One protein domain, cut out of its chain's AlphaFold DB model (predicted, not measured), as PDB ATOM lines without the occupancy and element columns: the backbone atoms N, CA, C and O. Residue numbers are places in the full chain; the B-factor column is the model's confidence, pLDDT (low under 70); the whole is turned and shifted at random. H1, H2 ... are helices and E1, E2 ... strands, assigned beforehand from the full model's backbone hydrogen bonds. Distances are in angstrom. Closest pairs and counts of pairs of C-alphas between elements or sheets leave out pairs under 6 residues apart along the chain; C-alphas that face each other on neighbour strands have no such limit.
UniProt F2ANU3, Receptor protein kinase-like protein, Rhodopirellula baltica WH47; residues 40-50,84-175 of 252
ATOM      1  N   LEU A  40     222.718 240.398 198.117       44.66
ATOM      2  CA  LEU A  40     221.791 240.655 197.042       44.66
ATOM      3  C   LEU A  40     221.123 242.008 197.266       44.66
ATOM      4  O   LEU A  40     220.194 242.140 198.059       44.66
ATOM      5  N   CYS A  41     221.605 243.024 196.560       47.28
ATOM      6  CA  CYS A  41     221.007 244.355 196.541       47.28
ATOM      7  C   CYS A  41     219.840 244.390 195.548       47.28
ATOM      8  O   CYS A  41     219.958 244.958 194.470       47.28
ATOM      9  N   ILE A  42     218.700 243.773 195.876       46.84
ATOM     10  CA  ILE A  42     217.527 243.899 195.004       46.84
ATOM     11  C   ILE A  42     216.901 245.284 195.173       46.84
ATOM     12  O   ILE A  42     216.183 245.519 196.143       46.84
ATOM     13  N   ILE A  43     217.044 246.147 194.170       47.56
ATOM     14  CA  ILE A  43     216.091 247.240 193.951       47.56
ATOM     15  C   ILE A  43     215.258 246.907 192.721       47.56
ATOM     16  O   ILE A  43     215.695 247.057 191.591       47.56
ATOM     17  N   LEU A  44     214.040 246.414 192.941       48.75
ATOM     18  CA  LEU A  44     213.103 246.142 191.855       48.75
ATOM     19  C   LEU A  44     212.485 247.446 191.378       48.75
ATOM     20  O   LEU A  44     211.636 248.025 192.056       48.75
ATOM     21  N   ILE A  45     212.861 247.862 190.176       53.50
ATOM     22  CA  ILE A  45     212.067 248.813 189.410       53.50
ATOM     23  C   ILE A  45     211.333 247.988 188.358       53.50
ATOM     24  O   ILE A  45     211.936 247.518 187.395       53.50
ATOM     25  N   ALA A  46     210.041 247.753 188.585       50.94
ATOM     26  CA  ALA A  46     209.146 247.222 187.567       50.94
ATOM     27  C   ALA A  46     208.545 248.417 186.822       50.94
ATOM     28  O   ALA A  46     207.590 249.035 187.299       50.94
ATOM     29  N   THR A  47     209.130 248.786 185.684       53.28
ATOM     30  CA  THR A  47     208.535 249.795 184.801       53.28
ATOM     31  C   THR A  47     207.518 249.129 183.874       53.28
ATOM     32  O   THR A  47     207.748 247.999 183.429       53.28
ATOM     33  N   PRO A  48     206.380 249.781 183.568       51.34
ATOM     34  CA  PRO A  48     205.532 249.323 182.476       51.34
ATOM     35  C   PRO A  48     206.358 249.363 181.188       51.34
ATOM     36  O   PRO A  48     206.988 250.378 180.883       51.34
ATOM     37  N   ALA A  49     206.391 248.257 180.449       49.25
ATOM     38  CA  ALA A  49     207.140 248.206 179.203       49.25
ATOM     39  C   ALA A  49     206.475 249.138 178.175       49.25
ATOM     40  O   ALA A  49     205.382 248.851 177.678       49.25
ATOM     41  N   ILE A  50     207.125 250.256 177.840       44.75
ATOM     42  CA  ILE A  50     206.735 251.066 176.682       44.75
ATOM     43  C   ILE A  50     207.077 250.228 175.450       44.75
ATOM     44  O   ILE A  50     208.211 249.780 175.277       44.75
ATOM     45  N   ALA A  84     225.720 258.050 189.952       39.81
ATOM     46  CA  ALA A  84     226.506 258.002 191.195       39.81
ATOM     47  C   ALA A  84     225.641 257.981 192.469       39.81
ATOM     48  O   ALA A  84     225.956 257.288 193.436       39.81
ATOM     49  N   THR A  85     224.531 258.724 192.479       41.50
ATOM     50  CA  THR A  85     223.597 258.745 193.620       41.50
ATOM     51  C   THR A  85     222.740 257.480 193.705       41.50
ATOM     52  O   THR A  85     222.418 257.036 194.810       41.50
ATOM     53  N   LEU A  86     222.401 256.865 192.566       45.69
ATOM     54  CA  LEU A  86     221.750 255.555 192.525       45.69
ATOM     55  C   LEU A  86     222.723 254.451 192.951       45.69
ATOM     56  O   LEU A  86     222.335 253.608 193.751       45.69
ATOM     57  N   ASP A  87     223.978 254.499 192.509       47.78
ATOM     58  CA  ASP A  87     225.030 253.559 192.898       47.78
ATOM     59  C   ASP A  87     225.284 253.600 194.407       47.78
ATOM     60  O   ASP A  87     225.284 252.551 195.049       47.78
ATOM     61  N   GLU A  88     225.393 254.791 195.009       43.88
ATOM     62  CA  GLU A  88     225.556 254.945 196.461       43.88
ATOM     63  C   GLU A  88     224.324 254.441 197.242       43.88
ATOM     64  O   GLU A  88     224.454 253.803 198.288       43.88
ATOM     65  N   PHE A  89     223.106 254.660 196.743       43.16
ATOM     66  CA  PHE A  89     221.884 254.139 197.369       43.16
ATOM     67  C   PHE A  89     221.742 252.611 197.219       43.16
ATOM     68  O   PHE A  89     221.289 251.934 198.150       43.16
ATOM     69  N   LEU A  90     222.155 252.062 196.074       50.12
ATOM     70  CA  LEU A  90     222.117 250.636 195.740       50.12
ATOM     71  C   LEU A  90     223.106 249.826 196.581       50.12
ATOM     72  O   LEU A  90     222.729 248.780 197.114       50.12
ATOM     73  N   VAL A  91     224.342 250.310 196.749       47.88
ATOM     74  CA  VAL A  91     225.345 249.641 197.602       47.88
ATOM     75  C   VAL A  91     224.982 249.710 199.084       47.88
ATOM     76  O   VAL A  91     225.318 248.802 199.834       47.88
ATOM     77  N   ASN A  92     224.247 250.738 199.516       44.91
ATOM     78  CA  ASN A  92     223.824 250.886 200.911       44.91
ATOM     79  C   ASN A  92     222.523 250.128 201.251       44.91
ATOM     80  O   ASN A  92     222.133 250.071 202.419       44.91
ATOM     81  N   SER A  93     221.859 249.525 200.258       52.34
ATOM     82  CA  SER A  93     220.592 248.789 200.408       52.34
ATOM     83  C   SER A  93     220.782 247.275 200.248       52.34
ATOM     84  O   SER A  93     220.009 246.600 199.567       52.34
ATOM     85  N   GLU A  94     221.839 246.721 200.844       56.00
ATOM     86  CA  GLU A  94     222.129 245.290 200.744       56.00
ATOM     87  C   GLU A  94     221.106 244.436 201.507       56.00
ATOM     88  O   GLU A  94     220.849 244.649 202.697       56.00
ATOM     89  N   HIS A  95     220.577 243.393 200.859       62.19
ATOM     90  CA  HIS A  95     219.754 242.381 201.516       62.19
ATOM     91  C   HIS A  95     220.480 241.032 201.550       62.19
ATOM     92  O   HIS A  95     220.800 240.436 200.524       62.19
ATOM     93  N   TRP A  96     220.716 240.528 202.762       61.31
ATOM     94  CA  TRP A  96     221.477 239.303 202.991       61.31
ATOM     95  C   TRP A  96     220.550 238.093 203.132       61.31
ATOM     96  O   TRP A  96     219.622 238.099 203.941       61.31
ATOM     97  N   GLY A  97     220.814 237.029 202.366       60.94
ATOM     98  CA  GLY A  97     220.141 235.732 202.533       60.94
ATOM     99  C   GLY A  97     218.660 235.713 202.132       60.94
ATOM    100  O   GLY A  97     217.912 234.832 202.566       60.94
ATOM    101  N   MET A  98     218.222 236.666 201.307       68.94
ATOM    102  CA  MET A  98     216.850 236.706 200.813       68.94
ATOM    103  C   MET A  98     216.570 235.513 199.891       68.94
ATOM    104  O   MET A  98     217.286 235.277 198.923       68.94
ATOM    105  N   ARG A  99     215.518 234.749 200.203       72.81
ATOM    106  CA  ARG A  99     215.104 233.564 199.425       72.81
ATOM    107  C   ARG A  99     213.956 233.850 198.468       72.81
ATOM    108  O   ARG A  99     213.773 233.134 197.490       72.81
ATOM    109  N   SER A 100     213.162 234.867 198.766       76.75
ATOM    110  CA  SER A 100     212.010 235.234 197.961       76.75
ATOM    111  C   SER A 100     211.590 236.667 198.230       76.75
ATOM    112  O   SER A 100     211.745 237.169 199.342       76.75
ATOM    113  N   PHE A 101     210.990 237.267 197.219       79.38
ATOM    114  CA  PHE A 101     210.371 238.571 197.230       79.38
ATOM    115  C   PHE A 101     209.024 238.478 196.508       79.38
ATOM    116  O   PHE A 101     208.893 237.773 195.505       79.38
ATOM    117  N   ALA A 102     208.030 239.188 197.031       81.25
ATOM    118  CA  ALA A 102     206.713 239.302 196.432       81.25
ATOM    119  C   ALA A 102     206.243 240.752 196.521       81.25
ATOM    120  O   ALA A 102     206.402 241.384 197.567       81.25
ATOM    121  N   GLN A 103     205.658 241.259 195.441       79.94
ATOM    122  CA  GLN A 103     205.113 242.611 195.387       79.94
ATOM    123  C   GLN A 103     203.783 242.618 194.657       79.94
ATOM    124  O   GLN A 103     203.711 242.173 193.512       79.94
ATOM    125  N   ASP A 104     202.765 243.187 195.296       80.50
ATOM    126  CA  ASP A 104     201.495 243.465 194.637       80.50
ATOM    127  C   ASP A 104     201.718 244.524 193.553       80.50
ATOM    128  O   ASP A 104     202.247 245.610 193.829       80.50
ATOM    129  N   VAL A 105     201.341 244.198 192.322       80.25
ATOM    130  CA  VAL A 105     201.433 245.057 191.136       80.25
ATOM    131  C   VAL A 105     200.190 244.853 190.280       80.25
ATOM    132  O   VAL A 105     199.553 243.806 190.342       80.25
ATOM    133  N   ALA A 106     199.818 245.851 189.481       83.62
ATOM    134  CA  ALA A 106     198.727 245.668 188.531       83.62
ATOM    135  C   ALA A 106     199.084 244.581 187.500       83.62
ATOM    136  O   ALA A 106     200.254 244.316 187.232       83.62
ATOM    137  N   ASP A 107     198.071 243.961 186.902       85.12
ATOM    138  CA  ASP A 107     198.308 243.059 185.781       85.12
ATOM    139  C   ASP A 107     198.824 243.854 184.575       85.12
ATOM    140  O   ASP A 107     198.279 244.904 184.221       85.12
ATOM    141  N   GLY A 108     199.878 243.358 183.931       83.00
ATOM    142  CA  GLY A 108     200.547 244.090 182.864       83.00
ATOM    143  C   GLY A 108     201.847 243.457 182.388       83.00
ATOM    144  O   GLY A 108     202.338 242.472 182.944       83.00
ATOM    145  N   ASP A 109     202.391 244.039 181.322       84.06
ATOM    146  CA  ASP A 109     203.722 243.725 180.815       84.06
ATOM    147  C   ASP A 109     204.734 244.691 181.456       84.06
ATOM    148  O   ASP A 109     204.593 245.916 181.375       84.06
ATOM    149  N   TYR A 110     205.757 244.132 182.093       81.50
ATOM    150  CA  TYR A 110     206.758 244.859 182.863       81.50
ATOM    151  C   TYR A 110     208.163 244.532 182.381       81.50
ATOM    152  O   TYR A 110     208.443 243.401 181.980       81.50
ATOM    153  N   LEU A 111     209.062 245.503 182.502       80.50
ATOM    154  CA  LEU A 111     210.496 245.253 182.509       80.50
ATOM    155  C   LEU A 111     210.970 245.279 183.962       80.50
ATOM    156  O   LEU A 111     210.902 246.310 184.628       80.50
ATOM    157  N   VAL A 112     211.386 244.123 184.470       79.69
ATOM    158  CA  VAL A 112     211.872 243.968 185.840       79.69
ATOM    159  C   VAL A 112     213.383 244.102 185.844       79.69
ATOM    160  O   VAL A 112     214.070 243.236 185.312       79.69
ATOM    161  N   ASN A 113     213.895 245.152 186.477       78.31
ATOM    162  CA  ASN A 113     215.332 245.323 186.673       78.31
ATOM    163  C   ASN A 113     215.750 244.756 188.032       78.31
ATOM    164  O   ASN A 113     215.240 245.179 189.072       78.31
ATOM    165  N   LEU A 114     216.669 243.794 188.012       78.62
ATOM    166  CA  LEU A 114     217.340 243.250 189.187       78.62
ATOM    167  C   LEU A 114     218.770 243.777 189.223       78.62
ATOM    168  O   LEU A 114     219.546 243.535 188.302       78.62
ATOM    169  N   TYR A 115     219.119 244.470 190.299       75.94
ATOM    170  CA  TYR A 115     220.464 244.985 190.512       75.94
ATOM    171  C   TYR A 115     221.249 243.972 191.343       75.94
ATOM    172  O   TYR A 115     220.755 243.414 192.324       75.94
ATOM    173  N   PHE A 116     222.477 243.705 190.929       76.31
ATOM    174  CA  PHE A 116     223.387 242.784 191.588       76.31
ATOM    175  C   PHE A 116     224.738 243.460 191.762       76.31
ATOM    176  O   PHE A 116     225.218 244.127 190.853       76.31
ATOM    177  N   ALA A 117     225.378 243.247 192.903       73.56
ATOM    178  CA  ALA A 117     226.770 243.612 193.108       73.56
ATOM    179  C   ALA A 117     227.419 242.569 194.018       73.56
ATOM    180  O   ALA A 117     226.822 242.145 195.007       73.56
ATOM    181  N   GLU A 118     228.635 242.140 193.680       77.88
ATOM    182  CA  GLU A 118     229.423 241.278 194.558       77.88
ATOM    183  C   GLU A 118     230.273 242.141 195.489       77.88
ATOM    184  O   GLU A 118     231.338 242.623 195.104       77.88
ATOM    185  N   THR A 119     229.786 242.354 196.707       71.50
ATOM    186  CA  THR A 119     230.445 243.182 197.726       71.50
ATOM    187  C   THR A 119     231.145 242.353 198.803       71.50
ATOM    188  O   THR A 119     231.826 242.902 199.671       71.50
ATOM    189  N   PHE A 120     231.022 241.018 198.780       71.94
ATOM    190  CA  PHE A 120     231.585 240.181 199.831       71.94
ATOM    191  C   PHE A 120     233.097 240.007 199.639       71.94
ATOM    192  O   PHE A 120     233.521 239.351 198.688       71.94
ATOM    193  N   PRO A 121     233.939 240.461 200.585       72.44
ATOM    194  CA  PRO A 121     235.392 240.492 200.400       72.44
ATOM    195  C   PRO A 121     236.053 239.109 200.290       72.44
ATOM    196  O   PRO A 121     237.222 239.016 199.930       72.44
ATOM    197  N   ARG A 122     235.343 238.020 200.628       79.94
ATOM    198  CA  ARG A 122     235.858 236.647 200.466       79.94
ATOM    199  C   ARG A 122     235.541 236.036 199.103       79.94
ATOM    200  O   ARG A 122     236.062 234.959 198.831       79.94
ATOM    201  N   ILE A 123     234.691 236.671 198.294       76.75
ATOM    202  CA  ILE A 123     234.573 236.331 196.878       76.75
ATOM    203  C   ILE A 123     235.644 237.139 196.151       76.75
ATOM    204  O   ILE A 123     235.683 238.358 196.262       76.75
ATOM    205  N   THR A 124     236.557 236.454 195.476       84.62
ATOM    206  CA  THR A 124     237.731 237.052 194.821       84.62
ATOM    207  C   THR A 124     237.843 236.680 193.348       84.62
ATOM    208  O   THR A 124     238.817 237.043 192.689       84.62
ATOM    209  N   GLY A 125     236.878 235.930 192.822       84.31
ATOM    210  CA  GLY A 125     236.930 235.437 191.457       84.31
ATOM    211  C   GLY A 125     235.631 234.784 190.993       84.31
ATOM    212  O   GLY A 125     234.752 234.496 191.813       84.31
ATOM    213  N   PRO A 126     235.533 234.510 189.682       87.44
ATOM    214  CA  PRO A 126     234.383 233.839 189.091       87.44
ATOM    215  C   PRO A 126     234.227 232.409 189.630       87.44
ATOM    216  O   PRO A 126     235.191 231.771 190.061       87.44
ATOM    217  N   GLY A 127     233.000 231.901 189.607       84.44
ATOM    218  CA  GLY A 127     232.611 230.556 190.029       84.44
ATOM    219  C   GLY A 127     232.566 230.345 191.543       84.44
ATOM    220  O   GLY A 127     232.135 229.289 191.998       84.44
ATOM    221  N   GLN A 128     232.997 231.323 192.346       80.25
ATOM    222  CA  GLN A 128     232.991 231.212 193.808       80.25
ATOM    223  C   GLN A 128     231.604 231.458 194.417       80.25
ATOM    224  O   GLN A 128     231.300 230.931 195.491       80.25
ATOM    225  N   ARG A 129     230.758 232.235 193.732       79.69
ATOM    226  CA  ARG A 129     229.348 232.415 194.065       79.69
ATOM    227  C   ARG A 129     228.517 232.257 192.802       79.69
ATOM    228  O   ARG A 129     228.512 233.126 191.940       79.69
ATOM    229  N   VAL A 130     227.810 231.139 192.745       82.56
ATOM    230  CA  VAL A 130     226.890 230.797 191.669       82.56
ATOM    231  C   VAL A 130     225.553 230.463 192.313       82.56
ATOM    232  O   VAL A 130     225.510 229.801 193.352       82.56
ATOM    233  N   PHE A 131     224.464 230.981 191.764       79.44
ATOM    234  CA  PHE A 131     223.120 230.696 192.254       79.44
ATOM    235  C   PHE A 131     222.119 230.715 191.108       79.44
ATOM    236  O   PHE A 131     222.406 231.219 190.026       79.44
ATOM    237  N   SER A 132     220.928 230.200 191.374       83.88
ATOM    238  CA  SER A 132     219.794 230.320 190.475       83.88
ATOM    239  C   SER A 132     218.758 231.269 191.062       83.88
ATOM    240  O   SER A 132     218.630 231.439 192.281       83.88
ATOM    241  N   PHE A 133     217.985 231.906 190.199       85.19
ATOM    242  CA  PHE A 133     216.826 232.679 190.610       85.19
ATOM    243  C   PHE A 133     215.716 232.589 189.576       85.19
ATOM    244  O   PHE A 133     215.897 232.136 188.451       85.19
ATOM    245  N   ARG A 134     214.522 233.009 189.978       86.38
ATOM    246  CA  ARG A 134     213.340 232.993 189.131       86.38
ATOM    247  C   ARG A 134     212.579 234.294 189.272       86.38
ATOM    248  O   ARG A 134     212.323 234.717 190.395       86.38
ATOM    249  N   VAL A 135     212.181 234.885 188.151       87.25
ATOM    250  CA  VAL A 135     211.371 236.105 188.071       87.25
ATOM    251  C   VAL A 135     210.062 235.764 187.386       87.25
ATOM    252  O   VAL A 135     210.025 235.455 186.200       87.25
ATOM    253  N   ASN A 136     208.975 235.784 188.149       87.31
ATOM    254  CA  ASN A 136     207.620 235.538 187.671       87.31
ATOM    255  C   ASN A 136     207.498 234.290 186.764       87.31
ATOM    256  O   ASN A 136     206.860 234.314 185.714       87.31
ATOM    257  N   GLY A 137     208.164 233.198 187.154       87.50
ATOM    258  CA  GLY A 137     208.185 231.936 186.406       87.50
ATOM    259  C   GLY A 137     209.348 231.758 185.423       87.50
ATOM    260  O   GLY A 137     209.586 230.623 185.017       87.50
ATOM    261  N   ILE A 138     210.086 232.819 185.083       88.12
ATOM    262  CA  ILE A 138     211.288 232.773 184.232       88.12
ATOM    263  C   ILE A 138     212.495 232.418 185.091       88.12
ATOM    264  O   ILE A 138     212.748 233.100 186.076       88.12
ATOM    265  N   GLU A 139     213.211 231.358 184.736       91.50
ATOM    266  CA  GLU A 139     214.321 230.796 185.510       91.50
ATOM    267  C   GLU A 139     215.681 231.202 184.931       91.50
ATOM    268  O   GLU A 139     215.850 231.269 183.713       91.50
ATOM    269  N   PHE A 140     216.622 231.481 185.827       87.31
ATOM    270  CA  PHE A 140     218.000 231.865 185.558       87.31
ATOM    271  C   PHE A 140     218.891 230.950 186.384       87.31
ATOM    272  O   PHE A 140     218.884 231.044 187.611       87.31
ATOM    273  N   ASP A 141     219.630 230.072 185.714       88.94
ATOM    274  CA  ASP A 141     220.514 229.095 186.345       88.94
ATOM    275  C   ASP A 141     221.986 229.469 186.184       88.94
ATOM    276  O   ASP A 141     222.347 230.228 185.282       88.94
ATOM    277  N   GLU A 142     222.832 228.917 187.056       86.94
ATOM    278  CA  GLU A 142     224.288 229.112 187.038       86.94
ATOM    279  C   GLU A 142     224.708 230.605 187.007       86.94
ATOM    280  O   GLU A 142     225.704 230.980 186.387       86.94
ATOM    281  N   PHE A 143     223.957 231.483 187.683       84.69
ATOM    282  CA  PHE A 143     224.197 232.923 187.661       84.69
ATOM    283  C   PHE A 143     225.373 233.320 188.560       84.69
ATOM    284  O   PHE A 143     225.341 233.133 189.780       84.69
ATOM    285  N   ASP A 144     226.397 233.912 187.944       85.62
ATOM    286  CA  ASP A 144     227.617 234.399 188.587       85.62
ATOM    287  C   ASP A 144     227.742 235.921 188.416       85.62
ATOM    288  O   ASP A 144     228.045 236.427 187.331       85.62
ATOM    289  N   ILE A 145     227.536 236.655 189.513       82.31
ATOM    290  CA  ILE A 145     227.625 238.121 189.534       82.31
ATOM    291  C   ILE A 145     229.047 238.585 189.210       82.31
ATOM    292  O   ILE A 145     229.209 239.562 188.484       82.31
ATOM    293  N   TRP A 146     230.079 237.894 189.704       82.69
ATOM    294  CA  TRP A 146     231.472 238.286 189.475       82.69
ATOM    295  C   TRP A 146     231.811 238.226 187.991       82.69
ATOM    296  O   TRP A 146     232.424 239.148 187.449       82.69
ATOM    297  N   GLN A 147     231.396 237.147 187.324       87.75
ATOM    298  CA  GLN A 147     231.603 236.983 185.889       87.75
ATOM    299  C   GLN A 147     230.821 238.028 185.082       87.75
ATOM    300  O   GLN A 147     231.368 238.595 184.139       87.75
ATOM    301  N   LYS A 148     229.568 238.306 185.459       86.25
ATOM    302  CA  LYS A 148     228.690 239.257 184.759       86.25
ATOM    303  C   LYS A 148     229.113 240.717 184.935       86.25
ATOM    304  O   LYS A 148     229.122 241.465 183.965       86.25
ATOM    305  N   ALA A 149     229.488 241.108 186.151       79.00
ATOM    306  CA  ALA A 149     229.908 242.468 186.488       79.00
ATOM    307  C   ALA A 149     231.395 242.735 186.171       79.00
ATOM    308  O   ALA A 149     231.845 243.881 186.148       79.00
ATOM    309  N   GLY A 150     232.187 241.682 185.942       83.06
ATOM    310  CA  GLY A 150     233.621 241.783 185.674       83.06
ATOM    311  C   GLY A 150     234.464 242.112 186.910       83.06
ATOM    312  O   GLY A 150     235.519 242.732 186.774       83.06
ATOM    313  N   GLY A 151     234.012 241.739 188.111       75.69
ATOM    314  CA  GLY A 151     234.758 241.928 189.360       75.69
ATOM    315  C   GLY A 151     233.894 242.263 190.579       75.69
ATOM    316  O   GLY A 151     232.681 242.435 190.474       75.69
ATOM    317  N   SER A 152     234.542 242.380 191.741       76.69
ATOM    318  CA  SER A 152     233.934 242.876 192.987       76.69
ATOM    319  C   SER A 152     233.519 244.343 192.893       76.69
ATOM    320  O   SER A 152     234.178 245.122 192.203       76.69
ATOM    321  N   ASN A 153     232.528 244.743 193.694       70.06
ATOM    322  CA  ASN A 153     232.067 246.127 193.868       70.06
ATOM    323  C   ASN A 153     231.648 246.800 192.554       70.06
ATOM    324  O   ASN A 153     231.844 247.998 192.364       70.06
ATOM    325  N   ARG A 154     231.090 246.013 191.634       70.94
ATOM    326  CA  ARG A 154     230.538 246.478 190.364       70.94
ATOM    327  C   ARG A 154     229.069 246.109 190.292       70.94
ATOM    328  O   ARG A 154     228.707 244.975 190.606       70.94
ATOM    329  N   VAL A 155     228.247 247.070 189.887       71.75
ATOM    330  CA  VAL A 155     226.812 246.867 189.698       71.75
ATOM    331  C   VAL A 155     226.577 246.204 188.343       71.75
ATOM    332  O   VAL A 155     227.117 246.622 187.322       71.75
ATOM    333  N   TYR A 156     225.753 245.166 188.343       75.38
ATOM    334  CA  TYR A 156     225.216 244.515 187.162       75.38
ATOM    335  C   TYR A 156     223.692 244.555 187.219       75.38
ATOM    336  O   TYR A 156     223.100 244.265 188.260       75.38
ATOM    337  N   VAL A 157     223.057 244.902 186.102       79.38
ATOM    338  CA  VAL A 157     221.599 244.961 185.992       79.38
ATOM    339  C   VAL A 157     221.127 243.841 185.078       79.38
ATOM    340  O   VAL A 157     221.496 243.796 183.907       79.38
ATOM    341  N   GLU A 158     220.293 242.951 185.608       80.81
ATOM    342  CA  GLU A 158     219.570 241.963 184.813       80.81
ATOM    343  C   GLU A 158     218.149 242.477 184.558       80.81
ATOM    344  O   GLU A 158     217.349 242.629 185.487       80.81
ATOM    345  N   SER A 159     217.836 242.748 183.293       81.94
ATOM    346  CA  SER A 159     216.527 243.239 182.863       81.94
ATOM    347  C   SER A 159     215.681 242.097 182.309       81.94
ATOM    348  O   SER A 159     215.980 241.532 181.258       81.94
ATOM    349  N   VAL A 160     214.588 241.779 182.998       80.56
ATOM    350  CA  VAL A 160     213.723 240.642 182.679       80.56
ATOM    351  C   VAL A 160     212.344 241.131 182.237       80.56
ATOM    352  O   VAL A 160     211.580 241.639 183.062       80.56
ATOM    353  N   PRO A 161     211.972 240.975 180.954       84.88
ATOM    354  CA  PRO A 161     210.614 241.256 180.516       84.88
ATOM    355  C   PRO A 161     209.670 240.175 181.055       84.88
ATOM    356  O   PRO A 161     209.828 238.988 180.757       84.88
ATOM    357  N   VAL A 162     208.673 240.572 181.842       83.12
ATOM    358  CA  VAL A 162     207.691 239.662 182.441       83.12
ATOM    359  C   VAL A 162     206.272 240.127 182.177       83.12
ATOM    360  O   VAL A 162     205.979 241.318 182.136       83.12
ATOM    361  N   LYS A 163     205.365 239.159 182.067       87.12
ATOM    362  CA  LYS A 163     203.931 239.411 182.021       87.12
ATOM    363  C   LYS A 163     203.271 238.939 183.309       87.12
ATOM    364  O   LYS A 163     203.334 237.751 183.626       87.12
ATOM    365  N   ILE A 164     202.631 239.853 184.025       85.69
ATOM    366  CA  ILE A 164     201.998 239.592 185.318       85.69
ATOM    367  C   ILE A 164     200.483 239.563 185.127       85.69
ATOM    368  O   ILE A 164     199.905 240.516 184.615       85.69
ATOM    369  N   ASN A 165     199.863 238.446 185.518       89.31
ATOM    370  CA  ASN A 165     198.410 238.221 185.450       89.31
ATOM    371  C   ASN A 165     197.812 237.825 186.815       89.31
ATOM    372  O   ASN A 165     196.657 237.412 186.901       89.31
ATOM    373  N   SER A 166     198.653 237.767 187.845       85.31
ATOM    374  CA  SER A 166     198.317 237.294 189.190       85.31
ATOM    375  C   SER A 166     198.120 238.438 190.180       85.31
ATOM    376  O   SER A 166     197.872 238.169 191.351       85.31
ATOM    377  N   GLY A 167     198.316 239.688 189.755       80.88
ATOM    378  CA  GLY A 167     198.415 240.846 190.641       80.88
ATOM    379  C   GLY A 167     199.659 240.866 191.541       80.88
ATOM    380  O   GLY A 167     199.772 241.731 192.402       80.88
ATOM    381  N   ILE A 168     200.583 239.907 191.389       83.56
ATOM    382  CA  ILE A 168     201.769 239.756 192.247       83.56
ATOM    383  C   ILE A 168     202.989 239.414 191.390       83.56
ATOM    384  O   ILE A 168     202.980 238.404 190.682       83.56
ATOM    385  N   LEU A 169     204.051 240.213 191.511       83.06
ATOM    386  CA  LEU A 169     205.396 239.901 191.028       83.06
ATOM    387  C   LEU A 169     206.099 238.990 192.033       83.06
ATOM    388  O   LEU A 169     206.327 239.394 193.171       83.06
ATOM    389  N   TRP A 170     206.503 237.800 191.593       84.44
ATOM    390  CA  TRP A 170     207.311 236.875 192.390       84.44
ATOM    391  C   TRP A 170     208.764 236.870 191.937       84.44
ATOM    392  O   TRP A 170     209.041 236.713 190.750       84.44
ATOM    393  N   VAL A 171     209.693 236.953 192.887       84.62
ATOM    394  CA  VAL A 171     211.112 236.673 192.658       84.62
ATOM    395  C   VAL A 171     211.584 235.669 193.700       84.62
ATOM    396  O   VAL A 171     211.333 235.851 194.887       84.62
ATOM    397  N   THR A 172     212.251 234.595 193.294       83.62
ATOM    398  CA  THR A 172     212.756 233.566 194.220       83.62
ATOM    399  C   THR A 172     214.202 233.231 193.921       83.62
ATOM    400  O   THR A 172     214.564 233.119 192.758       83.62
ATOM    401  N   PHE A 173     215.002 233.019 194.961       80.75
ATOM    402  CA  PHE A 173     216.424 232.704 194.880       80.75
ATOM    403  C   PHE A 173     216.677 231.302 195.419       80.75
ATOM    404  O   PHE A 173     216.274 230.958 196.537       80.75
ATOM    405  N   SER A 174     217.391 230.505 194.640       76.94
ATOM    406  CA  SER A 174     217.905 229.194 195.008       76.94
ATOM    407  C   SER A 174     219.425 229.259 194.987       76.94
ATOM    408  O   SER A 174     220.054 229.416 193.951       76.94
ATOM    409  N   SER A 175     220.044 229.129 196.158       62.53
ATOM    410  CA  SER A 175     221.478 228.856 196.203       62.53
ATOM    411  C   SER A 175     221.684 227.402 195.802       62.53
ATOM    412  O   SER A 175     221.490 226.502 196.617       62.53
TER     413      SER A 175
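This is residues 40 to 50 and 84 to 175 of the 252 residues of the protein "Receptor protein kinase-like protein" of Rhodopirellula baltica WH47 (UniProt F2ANU3). Two antiparallel sheets, one of four strands and one of three, stand partly face to face as a loose sandwich, with their longer strands running roughly along the longest axis. The short helix H2 and the long loop of residues 118 to 130 lie at one end, the tight links E2 to E3 and E6 to E7 join the sheets at the other, and H1 lies out by the three-stranded sheet, which it only grazes. The printed part has 103 residues with two named helices and seven named strands, in the order E1 H1 E2 E3 E4 E5 H2 E6 E7; the sheet orders are E2 - E7 - E4 - E5 and E1 - E3 - E6, and the class is mixed, helices and strands. The whole is compact, with a radius of gyration of the C-alphas of 13.9 A and spans of 41 by 30 by 22 A.

The larger sheet has edge strands E2, residues 100 to 104, and E5, residues 138 to 143, and inner strands E7, residues 168 to 174, and E4, residues 131 to 135; it is only just strongly twisted, its C-alphas up to 4.3 A off the best plane. E2 and E7 are antiparallel at 174 degrees, with N 101 and O 171 at 2.7 A. E7 and E4 are antiparallel at 170 degrees, with N 134 and O 172 at 2.8 A. E4 and E5 form a hairpin, with N 135 and O 138 at 2.8 A. In the other, strongly twisted sheet, E3, residues 108 to 117, is the inner strand; E6, residues 155 to 164, is its antiparallel neighbour at 159 degrees, with N 110 and O 162 at 2.8 A. E1, residues 45 to 48, is antiparallel to E3 at 156 degrees, with N 111 and O 47 at 3.0 A. E6 bends by 52 degrees at residue 161. Between the sheets, the closest C-alphas of E4 and E6 are those of Val 135 and Val 160, 7.4 A apart. H2, residues 145 to 149, is on the sheet E1 E3 E6 over E6, at a height over the sheet of 7.6 A; its closest C-alpha pair with E6 is Ala 149 and Tyr 156, 5.2 A. H1, residues 84 to 91, only grazes that sheet with residues 87 to 91; the closest C-alphas of H1 and E6 are those of Asp 87 and Val 155, 7.6 A apart. H1 and H2 are apart. In H1 and H2 every O i to N i+4 pair is within hydrogen-bond range.

E3 is 28.2 A from first to last C-alpha, E6 26.2 A and E7 19.5 A. E1 begins at C-alpha 45 (212.067, 248.813, 189.410), E3 at C-alpha 108 (200.547, 244.090, 182.864), and E7 ends at C-alpha 174 (217.905, 229.194, 195.008).

The C-alphas of Asp 107 and Thr 124, the two farthest apart, are 40.9 A apart. Residues 51 to 83 are not printed, and C-alphas 50 and 84 are 25.5 A apart across the cut. The link E3 to E4 is long, with 13 residues. Mean pLDDT of the printed part is 73.4; residues 40 to 50, 84 to 98 and 175 are under 70.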